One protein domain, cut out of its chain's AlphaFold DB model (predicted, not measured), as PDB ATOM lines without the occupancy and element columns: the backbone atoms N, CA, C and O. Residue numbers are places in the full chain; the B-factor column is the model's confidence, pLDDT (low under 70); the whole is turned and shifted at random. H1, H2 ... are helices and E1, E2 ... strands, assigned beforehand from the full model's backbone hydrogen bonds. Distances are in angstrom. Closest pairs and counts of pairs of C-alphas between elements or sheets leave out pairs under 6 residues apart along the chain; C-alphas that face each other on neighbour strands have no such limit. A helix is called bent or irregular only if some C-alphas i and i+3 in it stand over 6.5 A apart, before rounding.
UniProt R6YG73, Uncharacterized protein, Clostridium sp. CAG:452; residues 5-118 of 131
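This is residues 5 to 118 of the 131 residues of an uncharacterized protein of Clostridium sp. CAG:452 (UniProt R6YG73). One twisted sheet of five antiparallel strands, with E1, E3 and E5 bent along their length, makes a curved wall; H3 packs across E1 and E5, H2 covers the edge strand E2, and H1 meets H2 at a corner away from the sheet. The turn between E2 and E3 sticks out at residues 55 to 60. The printed part has 114 residues with three named helices and five named strands, in the order E1 H1 H2 E2 E3 E4 H3 E5, and the sheet's order is E2 E3 E1 E5 E4. The class is mixed, helices and strands; the whole is compact, with a radius of gyration of the C-alphas of 14.1 A and spans of 39, 33 and 29 A.

In the sheet, E1, residues 5 to 13, is an inner strand between E3, residues 60 to 75, and E5, residues 109 to 117. E1 bends by 79 degrees at residue 10, E3 by 109 degrees at residue 67 and E5 by 50 degrees at residue 113. Between E1 and E3, N 8 and O 70 are 2.9 A apart, within hydrogen-bond range; between E1 and E5, N 7 and O 114 are 2.9 A apart. The edge strand E2, residues 47 to 55, forms a hairpin with E3, with N 51 and O 64 at 2.9 A. The other edge strand, E4, residues 80 to 84, is antiparallel to E5, with N 83 and O 111 at 3.0 A. H3, residues 87 to 97, and H2, residues 28 to 35, are on one face of the sheet, in two layers, helices over strands. H3 has a height over the sheet of 9.5 A and runs across the strands, at 75 degrees to E1 on the local plane; its closest C-alphas to E1 are Tyr 93 and Val 10, 7.6 A. H2, at a height of 9.7 A, lies over E2, the closest C-alphas being Leu 33 and Ile 50, 6.8 A. E1, the helices H1, residues 16 to 22, and H2, and E2 make a split strand-helix-strand unit, two strands that follow each other among the strands, not neighbours, with helices between them along the chain and E3 between them in the sheet; its crossover is right-handed. H1 and H2 only just touch, and only at the corner, with 3 pairs of C-alphas within 8 A, the closest Leu 22 and Leu 28 at 6.8 A. In H1 and H2 every O i to N i+4 pair is within hydrogen-bond range; in H3, 5 of 7 are.

E1 begins at C-alpha 5, (79.305, 75.873, 84.311), and spans 20.4 A. E3 spans 26.4 A, E2 24.6 A and H3 15.3 A. E5, 24.6 A, ends at C-alpha 117, (78.873, 69.850, 86.028).

The C-alphas of Asp 25 and Thr 88 are the two farthest apart, 40.7 A. The printed part has no cut; the links H2 to E2 and H3 to E5 are long, 11 residues each. The mean pLDDT of the printed part is 90.5, and residues 24 to 26 are under 70.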
ATOM      1  N   VAL A   5      79.587  74.471  84.022       91.19
ATOM      2  CA  VAL A   5      79.305  75.873  84.311       91.19
ATOM      3  C   VAL A   5      80.468  76.429  85.117       91.19
ATOM      4  O   VAL A   5      80.784  75.890  86.172       91.19
ATOM      5  N   ARG A   6      81.094  77.508  84.641       93.06
ATOM      6  CA  ARG A   6      82.104  78.264  85.391       93.06
ATOM      7  C   ARG A   6      81.481  79.512  85.984       93.06
ATOM      8  O   ARG A   6      80.862  80.296  85.260       93.06
ATOM      9  N   LYS A   7      81.732  79.755  87.265       93.12
ATOM     10  CA  LYS A   7      81.327  80.982  87.949       93.12
ATOM     11  C   LYS A   7      82.478  81.621  88.675       93.12
ATOM     12  O   LYS A   7      83.303  80.950  89.288       93.12
ATOM     13  N   LYS A   8      82.492  82.946  88.631       95.19
ATOM     14  CA  LYS A   8      83.355  83.775  89.456       95.19
ATOM     15  C   LYS A   8      82.502  84.836  90.118       95.19
ATOM     16  O   LYS A   8      81.883  85.630  89.415       95.19
ATOM     17  N   CYS A   9      82.507  84.901  91.439       96.50
ATOM     18  CA  CYS A   9      81.757  85.910  92.176       96.50
ATOM     19  C   CYS A   9      82.503  86.336  93.440       96.50
ATOM     20  O   CYS A   9      83.435  85.675  93.908       96.50
ATOM     21  N   VAL A  10      82.114  87.498  93.957       97.00
ATOM     22  CA  VAL A  10      82.370  87.827  95.358       97.00
ATOM     23  C   VAL A  10      81.165  87.339  96.138       97.00
ATOM     24  O   VAL A  10      80.050  87.723  95.806       97.00
ATOM     25  N   ARG A  11      81.402  86.489  97.129       96.50
ATOM     26  CA  ARG A  11      80.380  85.719  97.828       96.50
ATOM     27  C   ARG A  11      80.329  86.103  99.299       96.50
ATOM     28  O   ARG A  11      81.373  86.157  99.956       96.50
ATOM     29  N   PHE A  12      79.119  86.335  99.796       95.94
ATOM     30  CA  PHE A  12      78.800  86.481 101.215       95.94
ATOM     31  C   PHE A  12      77.826  85.373 101.615       95.94
ATOM     32  O   PHE A  12      76.774  85.223 100.991       95.94
ATOM     33  N   LYS A  13      78.163  84.593 102.644       95.12
ATOM     34  CA  LYS A  13      77.286  83.533 103.153       95.12
ATOM     35  C   LYS A  13      76.141  84.154 103.943       95.12
ATOM     36  O   LYS A  13      76.387  84.859 104.914       95.12
ATOM     37  N   ILE A  14      74.903  83.901 103.525       94.75
ATOM     38  CA  ILE A  14      73.725  84.467 104.182       94.75
ATOM     39  C   ILE A  14      73.586  83.824 105.571       94.75
ATOM     40  O   ILE A  14      73.548  82.596 105.675       94.75
ATOM     41  N   PRO A  15      73.521  84.630 106.647       92.25
ATOM     42  CA  PRO A  15      73.373  84.132 108.003       92.25
ATOM     43  C   PRO A  15      72.139  83.250 108.187       92.25
ATOM     44  O   PRO A  15      71.043  83.573 107.728       92.25
ATOM     45  N   GLN A  16      72.309  82.167 108.941       88.94
ATOM     46  CA  GLN A  16      71.264  81.174 109.177       88.94
ATOM     47  C   GLN A  16      69.996  81.768 109.813       88.94
ATOM     48  O   GLN A  16      68.897  81.327 109.498       88.94
ATOM     49  N   ASN A  17      70.116  82.797 110.655       90.44
ATOM     50  CA  ASN A  17      68.955  83.458 111.255       90.44
ATOM     51  C   ASN A  17      68.066  84.145 110.204       90.44
ATOM     52  O   ASN A  17      66.852  84.133 110.352       90.44
ATOM     53  N   ILE A  18      68.646  84.695 109.130       91.31
ATOM     54  CA  ILE A  18      67.864  85.259 108.019       91.31
ATOM     55  C   ILE A  18      67.115  84.146 107.286       91.31
ATOM     56  O   ILE A  18      65.970  84.344 106.900       91.31
ATOM     57  N   ILE A  19      67.746  82.985 107.115       90.19
ATOM     58  CA  ILE A  19      67.126  81.819 106.478       90.19
ATOM     59  C   ILE A  19      65.970  81.272 107.325       90.19
ATOM     60  O   ILE A  19      64.911  80.942 106.805       90.19
ATOM     61  N   GLU A  20      66.154  81.184 108.640       89.25
ATOM     62  CA  GLU A  20      65.137  80.683 109.568       89.25
ATOM     63  C   GLU A  20      63.941  81.627 109.721       89.25
ATOM     64  O   GLU A  20      62.828  81.149 109.906       89.25
ATOM     65  N   GLU A  21      64.149  82.941 109.603       88.00
ATOM     66  CA  GLU A  21      63.064  83.934 109.559       88.00
ATOM     67  C   GLU A  21      62.174  83.804 108.316       88.00
ATOM     68  O   GLU A  21      61.037  84.271 108.339       88.00
ATOM     69  N   LEU A  22      62.708  83.224 107.242       86.81
ATOM     70  CA  LEU A  22      62.048  83.091 105.945       86.81
ATOM     71  C   LEU A  22      61.390  81.714 105.749       86.81
ATOM     72  O   LEU A  22      60.412  81.601 105.031       86.81
ATOM     73  N   LYS A  23      61.863  80.668 106.439       70.00
ATOM     74  CA  LYS A  23      61.339  79.292 106.332       70.00
ATOM     75  C   LYS A  23      59.871  79.150 106.787       70.00
ATOM     76  O   LYS A  23      59.610  78.655 107.881       70.00
ATOM     77  N   ASP A  24      58.930  79.473 105.907       65.44
ATOM     78  CA  ASP A  24      57.497  79.170 106.017       65.44
ATOM     79  C   ASP A  24      57.024  78.449 104.728       65.44
ATOM     80  O   ASP A  24      56.330  79.016 103.893       65.44
ATOM     81  N   ASP A  25      57.429  77.178 104.542       60.38
ATOM     82  CA  ASP A  25      57.004  76.253 103.454       60.38
ATOM     83  C   ASP A  25      57.116  76.776 101.992       60.38
ATOM     84  O   ASP A  25      56.579  76.177 101.054       60.38
ATOM     85  N   SER A  26      57.832  77.876 101.787       67.56
ATOM     86  CA  SER A  26      57.957  78.664 100.558       67.56
ATOM     87  C   SER A  26      59.257  78.388  99.790       67.56
ATOM     88  O   SER A  26      60.182  77.732 100.282       67.56
ATOM     89  N   ASP A  27      59.332  78.880  98.547       84.94
ATOM     90  CA  ASP A  27      60.580  78.884  97.781       84.94
ATOM     91  C   ASP A  27      61.530  79.943  98.358       84.94
ATOM     92  O   ASP A  27      61.416  81.141  98.096       84.94
ATOM     93  N   LEU A  28      62.485  79.478  99.161       88.69
ATOM     94  CA  LEU A  28      63.450  80.327  99.853       88.69
ATOM     95  C   LEU A  28      64.273  81.206  98.891       88.69
ATOM     96  O   LEU A  28      64.725  82.278  99.286       88.69
ATOM     97  N   ILE A  29      64.471  80.799  97.629       89.62
ATOM     98  CA  ILE A  29      65.168  81.640  96.645       89.62
ATOM     99  C   ILE A  29      64.326  82.869  96.301       89.62
ATOM    100  O   ILE A  29      64.856  83.981  96.296       89.62
ATOM    101  N   GLU A  30      63.028  82.686  96.055       90.12
ATOM    102  CA  GLU A  30      62.100  83.780  95.746       90.12
ATOM    103  C   GLU A  30      62.050  84.788  96.901       90.12
ATOM    104  O   GLU A  30      62.199  85.993  96.696       90.12
ATOM    105  N   GLU A  31      61.979  84.303  98.138       92.50
ATOM    106  CA  GLU A  31      61.959  85.163  99.322       92.50
ATOM    107  C   GLU A  31      63.262  85.932  99.543       92.50
ATOM    108  O   GLU A  31      63.246  87.098  99.946       92.50
ATOM    109  N   LEU A  32      64.414  85.311  99.269       93.44
ATOM    110  CA  LEU A  32      65.703  85.998  99.332       93.44
ATOM    111  C   LEU A  32      65.811  87.064  98.235       93.44
ATOM    112  O   LEU A  32      66.274  88.176  98.510       93.44
ATOM    113  N   LEU A  33      65.348  86.766  97.017       93.50
ATOM    114  CA  LEU A  33      65.274  87.744  95.929       93.50
ATOM    115  C   LEU A  33      64.398  88.939  96.325       93.50
ATOM    116  O   LEU A  33      64.819  90.082  96.136       93.50
ATOM    117  N   GLU A  34      63.236  88.708  96.938       93.25
ATOM    118  CA  GLU A  34      62.365  89.774  97.440       93.25
ATOM    119  C   GLU A  34      63.011  90.573  98.582       93.25
ATOM    120  O   GLU A  34      63.067  91.808  98.520       93.25
ATOM    121  N   LYS A  35      63.563  89.892  99.598       92.62
ATOM    122  CA  LYS A  35      64.213  90.520 100.764       92.62
ATOM    123  C   LYS A  35      65.346  91.453 100.340       92.62
ATOM    124  O   LYS A  35      65.475  92.556 100.877       92.62
ATOM    125  N   PHE A  36      66.152  91.029  99.367       93.88
ATOM    126  CA  PHE A  36      67.272  91.807  98.843       93.88
ATOM    127  C   PHE A  36      66.909  92.656  97.611       93.88
ATOM    128  O   PHE A  36      67.767  93.369  97.084       93.88
ATOM    129  N   GLN A  37      65.644  92.652  97.178       94.06
ATOM    130  CA  GLN A  37      65.144  93.409  96.023       94.06
ATOM    131  C   GLN A  37      65.978  93.164  94.755       94.06
ATOM    132  O   GLN A  37      66.382  94.104  94.057       94.06
ATOM    133  N   LEU A  38      66.293  91.897  94.499       93.19
ATOM    134  CA  LEU A  38      67.081  91.440  93.361       93.19
ATOM    135  C   LEU A  38      66.175  90.930  92.244       93.19
ATOM    136  O   LEU A  38      64.998  90.638  92.443       93.19
ATOM    137  N   LYS A  39      66.736  90.846  91.040       89.44
ATOM    138  CA  LYS A  39      66.065  90.208  89.908       89.44
ATOM    139  C   LYS A  39      66.388  88.723  89.911       89.44
ATOM    140  O   LYS A  39      67.514  88.346  90.224       89.44
ATOM    141  N   ASP A  40      65.432  87.923  89.467       85.88
ATOM    142  CA  ASP A  40      65.673  86.531  89.110       85.88
ATOM    143  C   ASP A  40      66.437  86.463  87.773       85.88
ATOM    144  O   ASP A  40      65.859  86.335  86.694       85.88
ATOM    145  N   ASP A  41      67.750  86.696  87.830       83.12
ATOM    146  CA  ASP A  41      68.655  86.512  86.697       83.12
ATOM    147  C   ASP A  41      69.974  85.915  87.175       83.12
ATOM    148  O   ASP A  41      70.811  86.576  87.783       83.12
ATOM    149  N   TYR A  42      70.162  84.642  86.863       72.31
ATOM    150  CA  TYR A  42      71.314  83.872  87.305       72.31
ATOM    151  C   TYR A  42      72.561  84.041  86.422       72.31
ATOM    152  O   TYR A  42      73.664  83.655  86.805       72.31
ATOM    153  N   ASN A  43      72.399  84.623  85.229       78.50
ATOM    154  CA  ASN A  43      73.452  84.722  84.214       78.50
ATOM    155  C   ASN A  43      73.958  86.162  84.035       78.50
ATOM    156  O   ASN A  43      74.733  86.450  83.116       78.50
ATOM    157  N   VAL A  44      73.506  87.078  84.891       82.44
ATOM    158  CA  VAL A  44      73.884  88.486  84.844       82.44
ATOM    159  C   VAL A  44      75.337  88.670  85.274       82.44
ATOM    160  O   VAL A  44      75.813  88.084  86.238       82.44
ATOM    161  N   LYS A  45      76.076  89.513  84.554       89.31
ATOM    162  CA  LYS A  45      77.449  89.885  84.905       89.31
ATOM    163  C   LYS A  45      77.465  91.281  85.511       89.31
ATOM    164  O   LYS A  45      76.874  92.198  84.950       89.31
ATOM    165  N   ASN A  46      78.252  91.457  86.570       92.00
ATOM    166  CA  ASN A  46      78.367  92.687  87.353       92.00
ATOM    167  C   ASN A  46      77.062  93.099  88.053       92.00
ATOM    168  O   ASN A  46      76.758  94.289  88.119       92.00
ATOM    169  N   ASP A  47      76.311  92.131  88.568       94.44
ATOM    170  CA  ASP A  47      75.123  92.392  89.378       94.44
ATOM    171  C   ASP A  47      75.015  91.377  90.524       94.44
ATOM    172  O   ASP A  47      75.787  90.413  90.587       94.44
ATOM    173  N   PHE A  48      74.097  91.644  91.447       95.25
ATOM    174  CA  PHE A  48      73.811  90.775  92.578       95.25
ATOM    175  C   PHE A  48      72.834  89.659  92.210       95.25
ATOM    176  O   PHE A  48      71.803  89.910  91.587       95.25
ATOM    177  N   THR A  49      73.138  88.446  92.661       94.81
ATOM    178  CA  THR A  49      72.322  87.241  92.495       94.81
ATOM    179  C   THR A  49      72.240  86.472  93.812       94.81
ATOM    180  O   THR A  49      73.034  86.696  94.734       94.81
ATOM    181  N   ILE A  50      71.264  85.568  93.915       93.75
ATOM    182  CA  ILE A  50      71.206  84.593  95.006       93.75
ATOM    183  C   ILE A  50      71.833  83.297  94.517       93.75
ATOM    184  O   ILE A  50      71.325  82.652  93.602       93.75
ATOM    185  N   GLY A  51      72.966  82.950  95.116       90.38
ATOM    186  CA  GLY A  51      73.599  81.651  94.955       90.38
ATOM    187  C   GLY A  51      73.079  80.676  96.004       90.38
ATOM    188  O   GLY A  51      72.724  81.067  97.117       90.38
ATOM    189  N   TYR A  52      73.084  79.395  95.670       90.50
ATOM    190  CA  TYR A  52      72.964  78.313  96.636       90.50
ATOM    191  C   TYR A  52      73.997  77.247  96.290       90.50
ATOM    192  O   TYR A  52      74.491  77.197  95.162       90.50
ATOM    193  N   GLY A  53      74.337  76.415  97.261       91.19
ATOM    194  CA  GLY A  53      75.105  75.218  96.980       91.19
ATOM    195  C   GLY A  53      75.147  74.268  98.160       91.19
ATOM    196  O   GLY A  53      74.991  74.684  99.310       91.19
ATOM    197  N   GLU A  54      75.394  73.004  97.861       91.19
ATOM    198  CA  GLU A  54      75.385  71.896  98.805       91.19
ATOM    199  C   GLU A  54      76.752  71.705  99.473       91.19
ATOM    200  O   GLU A  54      77.790  71.567  98.815       91.19
ATOM    201  N   ASP A  55      76.747  71.681 100.807       89.00
ATOM    202  CA  ASP A  55      77.850  71.194 101.629       89.00
ATOM    203  C   ASP A  55      77.666  69.681 101.758       89.00
ATOM    204  O   ASP A  55      77.040  69.180 102.698       89.00
ATOM    205  N   PHE A  56      78.198  68.953 100.773       84.94
ATOM    206  CA  PHE A  56      78.072  67.497 100.671       84.94
ATOM    207  C   PHE A  56      78.631  66.738 101.886       84.94
ATOM    208  O   PHE A  56      78.222  65.605 102.132       84.94
ATOM    209  N   ASP A  57      79.530  67.347 102.669       85.88
ATOM    210  CA  ASP A  57      80.069  66.733 103.888       85.88
ATOM    211  C   ASP A  57      79.071  66.785 105.055       85.88
ATOM    212  O   ASP A  57      79.143  65.967 105.975       85.88
ATOM    213  N   ASN A  58      78.169  67.771 105.050       85.94
ATOM    214  CA  ASN A  58      77.286  68.079 106.176       85.94
ATOM    215  C   ASN A  58      75.794  67.953 105.851       85.94
ATOM    216  O   ASN A  58      74.990  68.161 106.762       85.94
ATOM    217  N   ASP A  59      75.443  67.613 104.607       85.38
ATOM    218  CA  ASP A  59      74.062  67.503 104.114       85.38
ATOM    219  C   ASP A  59      73.274  68.800 104.373       85.38
ATOM    220  O   ASP A  59      72.211  68.821 105.000       85.38
ATOM    221  N   LYS A  60      73.887  69.929 103.990       87.81
ATOM    222  CA  LYS A  60      73.337  71.273 104.188       87.81
ATOM    223  C   LYS A  60      73.423  72.095 102.915       87.81
ATOM    224  O   LYS A  60      74.514  72.302 102.391       87.81
ATOM    225  N   THR A  61      72.304  72.699 102.547       89.81
ATOM    226  CA  THR A  61      72.267  73.770 101.556       89.81
ATOM    227  C   THR A  61      72.683  75.088 102.200       89.81
ATOM    228  O   THR A  61      72.054  75.565 103.150       89.81
ATOM    229  N   ASP A  62      73.734  75.696 101.665       93.19
ATOM    230  CA  ASP A  62      74.138  77.057 101.987       93.19
ATOM    231  C   ASP A  62      73.572  78.040 100.959       93.19
ATOM    232  O   ASP A  62      73.539  77.758  99.761       93.19
ATOM    233  N   TYR A  63      73.183  79.225 101.430       94.38
ATOM    234  CA  TYR A  63      72.691  80.317 100.595       94.38
ATOM    235  C   TYR A  63      73.665  81.487 100.625       94.38
ATOM    236  O   TYR A  63      74.270  81.807 101.655       94.38
ATOM    237  N   PHE A  64      73.796  82.153  99.486       95.44
ATOM    238  CA  PHE A  64      74.800  83.173  99.259       95.44
ATOM    239  C   PHE A  64      74.195  84.400  98.595       95.44
ATOM    240  O   PHE A  64      73.422  84.290  97.645       95.44
ATOM    241  N   LEU A  65      74.606  85.577  99.061       96.19
ATOM    242  CA  LEU A  65      74.498  86.783  98.259       96.19
ATOM    243  C   LEU A  65      75.773  86.879  97.426       96.19
ATOM    244  O   LEU A  65      76.868  87.044  97.971       96.19
ATOM    245  N   ASP A  66      75.626  86.784  96.113       96.25
ATOM    246  CA  ASP A  66      76.743  86.804  95.184       96.25
ATOM    247  C   ASP A  66      76.736  88.092  94.380       96.25
ATOM    248  O   ASP A  66      75.712  88.524  93.868       96.25
ATOM    249  N   TYR A  67      77.909  88.693  94.218       96.38
ATOM    250  CA  TYR A  67      78.139  89.668  93.164       96.38
ATOM    251  C   TYR A  67      78.859  88.971  92.008       96.38
ATOM    252  O   TYR A  67      80.071  88.714  92.076       96.38
ATOM    253  N   GLN A  68      78.109  88.636  90.955       95.56
ATOM    254  CA  GLN A  68      78.579  87.821  89.837       95.56
ATOM    255  C   GLN A  68      79.594  88.602  88.988       95.56
ATOM    256  O   GLN A  68      79.275  89.610  88.356       95.56
ATOM    257  N   LEU A  69      80.843  88.139  88.944       95.81
ATOM    258  CA  LEU A  69      81.916  88.731  88.135       95.81
ATOM    259  C   LEU A  69      82.062  88.054  86.775       95.81
ATOM    260  O   LEU A  69      82.474  88.702  85.812       95.81
ATOM    261  N   ASP A  70      81.787  86.757  86.698       93.50
ATOM    262  CA  ASP A  70      81.848  85.989  85.459       93.50
ATOM    263  C   ASP A  70      80.924  84.773  85.518       93.50
ATOM    264  O   ASP A  70      80.773  84.160  86.574       93.50
ATOM    265  N   TYR A  71      80.338  84.423  84.377       92.44
ATOM    266  CA  TYR A  71      79.507  83.237  84.188       92.44
ATOM    267  C   TYR A  71      79.773  82.676  82.789       92.44
ATOM    268  O   TYR A  71      79.726  83.420  81.807       92.44
ATOM    269  N   GLU A  72      80.055  81.380  82.686       91.56
ATOM    270  CA  GLU A  72      80.260  80.703  81.405       91.56
ATOM    271  C   GLU A  72      79.646  79.300  81.432       91.56
ATOM    272  O   GLU A  72      80.101  78.431  82.170       91.56
ATOM    273  N   TYR A  73      78.639  79.067  80.586       91.00
ATOM    274  CA  TYR A  73      78.170  77.722  80.248       91.00
ATOM    275  C   TYR A  73      79.029  77.151  79.121       91.00
ATOM    276  O   TYR A  73      79.313  77.856  78.150       91.00
ATOM    277  N   GLY A  74      79.400  75.875  79.196       89.56
ATOM    278  CA  GLY A  74      80.252  75.260  78.176       89.56
ATOM    279  C   GLY A  74      81.735  75.201  78.546       89.56
ATOM    280  O   GLY A  74      82.561  74.860  77.694       89.56
ATOM    281  N   ALA A  75      82.079  75.572  79.783       87.25
ATOM    282  CA  ALA A  75      83.453  75.705  80.249       87.25
ATOM    283  C   ALA A  75      84.168  74.345  80.315       87.25
ATOM    284  O   ALA A  75      83.546  73.288  80.254       87.25
ATOM    285  N   SER A  76      85.497  74.345  80.412       83.50
ATOM    286  CA  SER A  76      86.292  73.109  80.466       83.50
ATOM    287  C   SER A  76      86.928  72.906  81.834       83.50
ATOM    288  O   SER A  76      87.669  73.772  82.294       83.50
ATOM    289  N   GLY A  77      86.718  71.716  82.400       76.06
ATOM    290  CA  GLY A  77      87.400  71.244  83.601       76.06
ATOM    291  C   GLY A  77      86.673  71.585  84.897       76.06
ATOM    292  O   GLY A  77      85.997  72.606  84.994       76.06
ATOM    293  N   ASP A  78      86.851  70.700  85.870       80.88
ATOM    294  CA  ASP A  78      86.428  70.881  87.250       80.88
ATOM    295  C   ASP A  78      87.566  71.528  88.044       80.88
ATOM    296  O   ASP A  78      88.727  71.118  87.923       80.88
ATOM    297  N   PHE A  79      87.246  72.574  88.790       87.81
ATOM    298  CA  PHE A  79      88.171  73.227  89.701       87.81
ATOM    299  C   PHE A  79      87.390  74.079  90.688       87.81
ATOM    300  O   PHE A  79      86.318  74.598  90.377       87.81
ATOM    301  N   GLU A  80      88.011  74.337  91.827       91.00
ATOM    302  CA  GLU A  80      87.565  75.340  92.773       91.00
ATOM    303  C   GLU A  80      88.746  76.180  93.245       91.00
ATOM    304  O   GLU A  80      89.896  75.744  93.299       91.00
ATOM    305  N   ASN A  81      88.478  77.451  93.510       92.88
ATOM    306  CA  ASN A  81      89.431  78.362  94.101       92.88
ATOM    307  C   ASN A  81      88.684  79.363  94.968       92.88
ATOM    308  O   ASN A  81      87.861  80.143  94.480       92.88
ATOM    309  N   VAL A  82      89.023  79.364  96.249       94.81
ATOM    310  CA  VAL A  82      88.499  80.308  97.226       94.81
ATOM    311  C   VAL A  82      89.663  81.092  97.794       94.81
ATOM    312  O   VAL A  82      90.678  80.529  98.199       94.81
ATOM    313  N   ARG A  83      89.519  82.414  97.856       94.88
ATOM    314  CA  ARG A  83      90.477  83.256  98.568       94.88
ATOM    315  C   ARG A  83      89.816  84.430  99.264       94.88
ATOM    316  O   ARG A  83      88.747  84.903  98.874       94.88
ATOM    317  N   LEU A  84      90.520  84.955 100.260       95.38
ATOM    318  CA  LEU A  84      90.211  86.256 100.836       95.38
ATOM    319  C   LEU A  84      90.369  87.368  99.794       95.38
ATOM    320  O   LEU A  84      91.169  87.280  98.852       95.38
ATOM    321  N   LEU A  85      89.610  88.442  99.995       95.88
ATOM    322  CA  LEU A  85      89.767  89.671  99.234       95.88
ATOM    323  C   LEU A  85      91.054  90.402  99.647       95.88
ATOM    324  O   LEU A  85      91.411  90.489 100.829       95.88
ATOM    325  N   THR A  86      91.742  90.971  98.658       96.06
ATOM    326  CA  THR A  86      92.796  91.969  98.899       96.06
ATOM    327  C   THR A  86      92.195  93.236  99.522       96.06
ATOM    328  O   THR A  86      90.983  93.429  99.464       96.06
ATOM    329  N   ASP A  87      93.019  94.122 100.094       96.06
ATOM    330  CA  ASP A  87      92.537  95.376 100.708       96.06
ATOM    331  C   ASP A  87      91.655  96.187  99.747       96.06
ATOM    332  O   ASP A  87      90.545  96.588 100.089       96.06
ATOM    333  N   THR A  88      92.125  96.361  98.510       95.62
ATOM    334  CA  THR A  88      91.430  97.134  97.475       95.62
ATOM    335  C   THR A  88      90.122  96.479  97.038       95.62
ATOM    336  O   THR A  88      89.126  97.164  96.801       95.62
ATOM    337  N   GLU A  89      90.103  95.150  96.911       96.38
ATOM    338  CA  GLU A  89      88.875  94.418  96.593       96.38
ATOM    339  C   GLU A  89      87.876  94.533  97.741       96.38
ATOM    340  O   GLU A  89      86.715  94.851  97.502       96.38
ATOM    341  N   PHE A  90      88.323  94.333  98.980       96.62
ATOM    342  CA  PHE A  90      87.466  94.429 100.152       96.62
ATOM    343  C   PHE A  90      86.863  95.828 100.293       96.62
ATOM    344  O   PHE A  90      85.656  95.942 100.470       96.62
ATOM    345  N   GLU A  91      87.648  96.897 100.129       94.81
ATOM    346  CA  GLU A  91      87.134  98.272 100.180       94.81
ATOM    347  C   GLU A  91      86.043  98.515  99.125       94.81
ATOM    348  O   GLU A  91      85.024  99.152  99.403       94.81
ATOM    349  N   LYS A  92      86.235  97.993  97.909       95.00
ATOM    350  CA  LYS A  92      85.251  98.115  96.832       95.00
ATOM    351  C   LYS A  92      83.985  97.317  97.139       95.00
ATOM    352  O   LYS A  92      82.891  97.869  97.062       95.00
ATOM    353  N   TYR A  93      84.126  96.026  97.425       96.25
ATOM    354  CA  TYR A  93      82.993  95.110  97.507       96.25
ATOM    355  C   TYR A  93      82.227  95.243  98.822       96.25
ATOM    356  O   TYR A  93      81.003  95.239  98.782       96.25
ATOM    357  N   SER A  94      82.888  95.479  99.959       94.62
ATOM    358  CA  SER A  94      82.188  95.704 101.236       94.62
ATOM    359  C   SER A  94      81.187  96.857 101.138       94.62
ATOM    360  O   SER A  94      80.045  96.710 101.553       94.62
ATOM    361  N   ARG A  95      81.545  97.962 100.467       93.38
ATOM    362  CA  ARG A  95      80.627  99.086 100.200       93.38
ATOM    363  C   ARG A  95      79.408  98.697  99.367       93.38
ATOM    364  O   ARG A  95      78.345  99.281  99.550       93.38
ATOM    365  N   MET A  96      79.556  97.758  98.436       94.44
ATOM    366  CA  MET A  96      78.444  97.283  97.610       94.44
ATOM    367  C   MET A  96      77.505  96.394  98.428       94.44
ATOM    368  O   MET A  96      76.290  96.559  98.361       94.44
ATOM    369  N   PHE A  97      78.070  95.493  99.233       95.19
ATOM    370  CA  PHE A  97      77.308  94.596 100.096       95.19
ATOM    371  C   PHE A  97      76.706  95.303 101.323       95.19
ATOM    372  O   PHE A  97      75.691  94.847 101.843       95.19
ATOM    373  N   ALA A  98      77.248  96.458 101.729       92.62
ATOM    374  CA  ALA A  98      76.740  97.274 102.836       92.62
ATOM    375  C   ALA A  98      75.289  97.758 102.642       92.62
ATOM    376  O   ALA A  98      74.638  98.197 103.586       92.62
ATOM    377  N   LYS A  99      74.755  97.674 101.416       91.12
ATOM    378  CA  LYS A  99      73.331  97.904 101.131       91.12
ATOM    379  C   LYS A  99      72.425  96.840 101.774       91.12
ATOM    380  O   LYS A  99      71.252  97.111 102.013       91.12
ATOM    381  N   TYR A 100      72.961  95.646 102.012       93.44
ATOM    382  CA  TYR A 100      72.224  94.460 102.440       93.44
ATOM    383  C   TYR A 100      72.583  94.022 103.862       93.44
ATOM    384  O   TYR A 100      71.727  93.489 104.566       93.44
ATOM    385  N   PHE A 101      73.814  94.293 104.303       91.75
ATOM    386  CA  PHE A 101      74.316  93.928 105.627       91.75
ATOM    387  C   PHE A 101      75.023  95.127 106.272       91.75
ATOM    388  O   PHE A 101      75.849  95.771 105.632       91.75
ATOM    389  N   ASN A 102      74.685  95.454 107.524       82.75
ATOM    390  CA  ASN A 102      75.137  96.695 108.177       82.75
ATOM    391  C   ASN A 102      76.650  96.738 108.438       82.75
ATOM    392  O   ASN A 102      77.270  97.787 108.285       82.75
ATOM    393  N   GLU A 103      77.231  95.611 108.837       81.75
ATOM    394  CA  GLU A 103      78.661  95.447 109.083       81.75
ATOM    395  C   GLU A 103      79.077  94.125 108.442       81.75
ATOM    396  O   GLU A 103      78.351  93.137 108.544       81.75
ATOM    397  N   ILE A 104      80.186  94.153 107.703       89.31
ATOM    398  CA  ILE A 104      80.736  92.992 107.008       89.31
ATOM    399  C   ILE A 104      82.196  92.898 107.396       89.31
ATOM    400  O   ILE A 104      82.982  93.802 107.086       89.31
ATOM    401  N   ASP A 105      82.547  91.799 108.041       89.38
ATOM    402  CA  ASP A 105      83.915  91.515 108.415       89.38
ATOM    403  C   ASP A 105      84.724  91.008 107.219       89.38
ATOM    404  O   ASP A 105      84.232  90.505 106.198       89.38
ATOM    405  N   ARG A 106      86.041  91.182 107.324       87.69
ATOM    406  CA  ARG A 106      86.973  90.851 106.243       87.69
ATOM    407  C   ARG A 106      86.953  89.370 105.886       87.69
ATOM    408  O   ARG A 106      87.186  89.001 104.734       87.69
ATOM    409  N   ASP A 107      86.705  88.538 106.879       90.44
ATOM    410  CA  ASP A 107      86.592  87.100 106.773       90.44
ATOM    411  C   ASP A 107      85.161  86.633 106.474       90.44
ATOM    412  O   ASP A 107      84.948  85.429 106.406       90.44
ATOM    413  N   GLU A 108      84.231  87.504 106.096       92.56
ATOM    414  CA  GLU A 108      82.905  87.079 105.618       92.56
ATOM    415  C   GLU A 108      82.779  87.116 104.089       92.56
ATOM    416  O   GLU A 108      82.042  86.320 103.498       92.56
ATOM    417  N   LEU A 109      83.556  87.978 103.422       95.19
ATOM    418  CA  LEU A 109      83.604  88.048 101.961       95.19
ATOM    419  C   LEU A 109      84.703  87.160 101.378       95.19
ATOM    420  O   LEU A 109      85.857  87.164 101.820       95.19
ATOM    421  N   ARG A 110      84.360  86.424 100.322       95.75
ATOM    422  CA  ARG A 110      85.300  85.583  99.572       95.75
ATOM    423  C   ARG A 110      85.243  85.904  98.094       95.75
ATOM    424  O   ARG A 110      84.167  86.128  97.553       95.75
ATOM    425  N   LEU A 111      86.397  85.896  97.429       96.69
ATOM    426  CA  LEU A 111      86.410  85.707  95.984       96.69
ATOM    427  C   LEU A 111      86.396  84.205  95.730       96.69
ATOM    428  O   LEU A 111      87.322  83.509  96.148       96.69
ATOM    429  N   VAL A 112      85.370  83.745  95.027       95.88
ATOM    430  CA  VAL A 112      85.211  82.342  94.652       95.88
ATOM    431  C   VAL A 112      85.233  82.219  93.135       95.88
ATOM    432  O   VAL A 112      84.704  83.068  92.409       95.88
ATOM    433  N   HIS A 113      85.915  81.194  92.645       95.12
ATOM    434  CA  HIS A 113      86.000  80.865  91.232       95.12
ATOM    435  C   HIS A 113      86.000  79.351  91.093       95.12
ATOM    436  O   HIS A 113      86.936  78.703  91.548       95.12
ATOM    437  N   TYR A 114      84.956  78.801  90.493       93.88
ATOM    438  CA  TYR A 114      84.776  77.359  90.424       93.88
ATOM    439  C   TYR A 114      84.020  76.939  89.174       93.88
ATOM    440  O   TYR A 114      83.386  77.757  88.497       93.88
ATOM    441  N   CYS A 115      84.110  75.649  88.889       93.12
ATOM    442  CA  CYS A 115      83.310  74.956  87.905       93.12
ATOM    443  C   CYS A 115      82.457  73.886  88.580       93.12
ATOM    444  O   CYS A 115      82.841  73.331  89.599       93.12
ATOM    445  N   TYR A 116      81.320  73.568  87.979       91.19
ATOM    446  CA  TYR A 116      80.535  72.391  88.335       91.19
ATOM    447  C   TYR A 116      79.876  71.811  87.088       91.19
ATOM    448  O   TYR A 116      79.704  72.501  86.077       91.19
ATOM    449  N   TYR A 117      79.546  70.523  87.132       90.81
ATOM    450  CA  TYR A 117      78.873  69.850  86.028       90.81
ATOM    451  C   TYR A 117      77.384  70.215  86.008       90.81
ATOM    452  O   TYR A 117      76.679  70.031  87.000       90.81
ATOM    453  N   ASN A 118      76.886  70.713  84.876       87.19
ATOM    454  CA  ASN A 118      75.471  71.016  84.700       87.19
ATOM    455  C   ASN A 118      74.633  69.732  84.773       87.19
ATOM    456  O   ASN A 118      74.890  68.769  84.051       87.19
TER     457      ASN A 118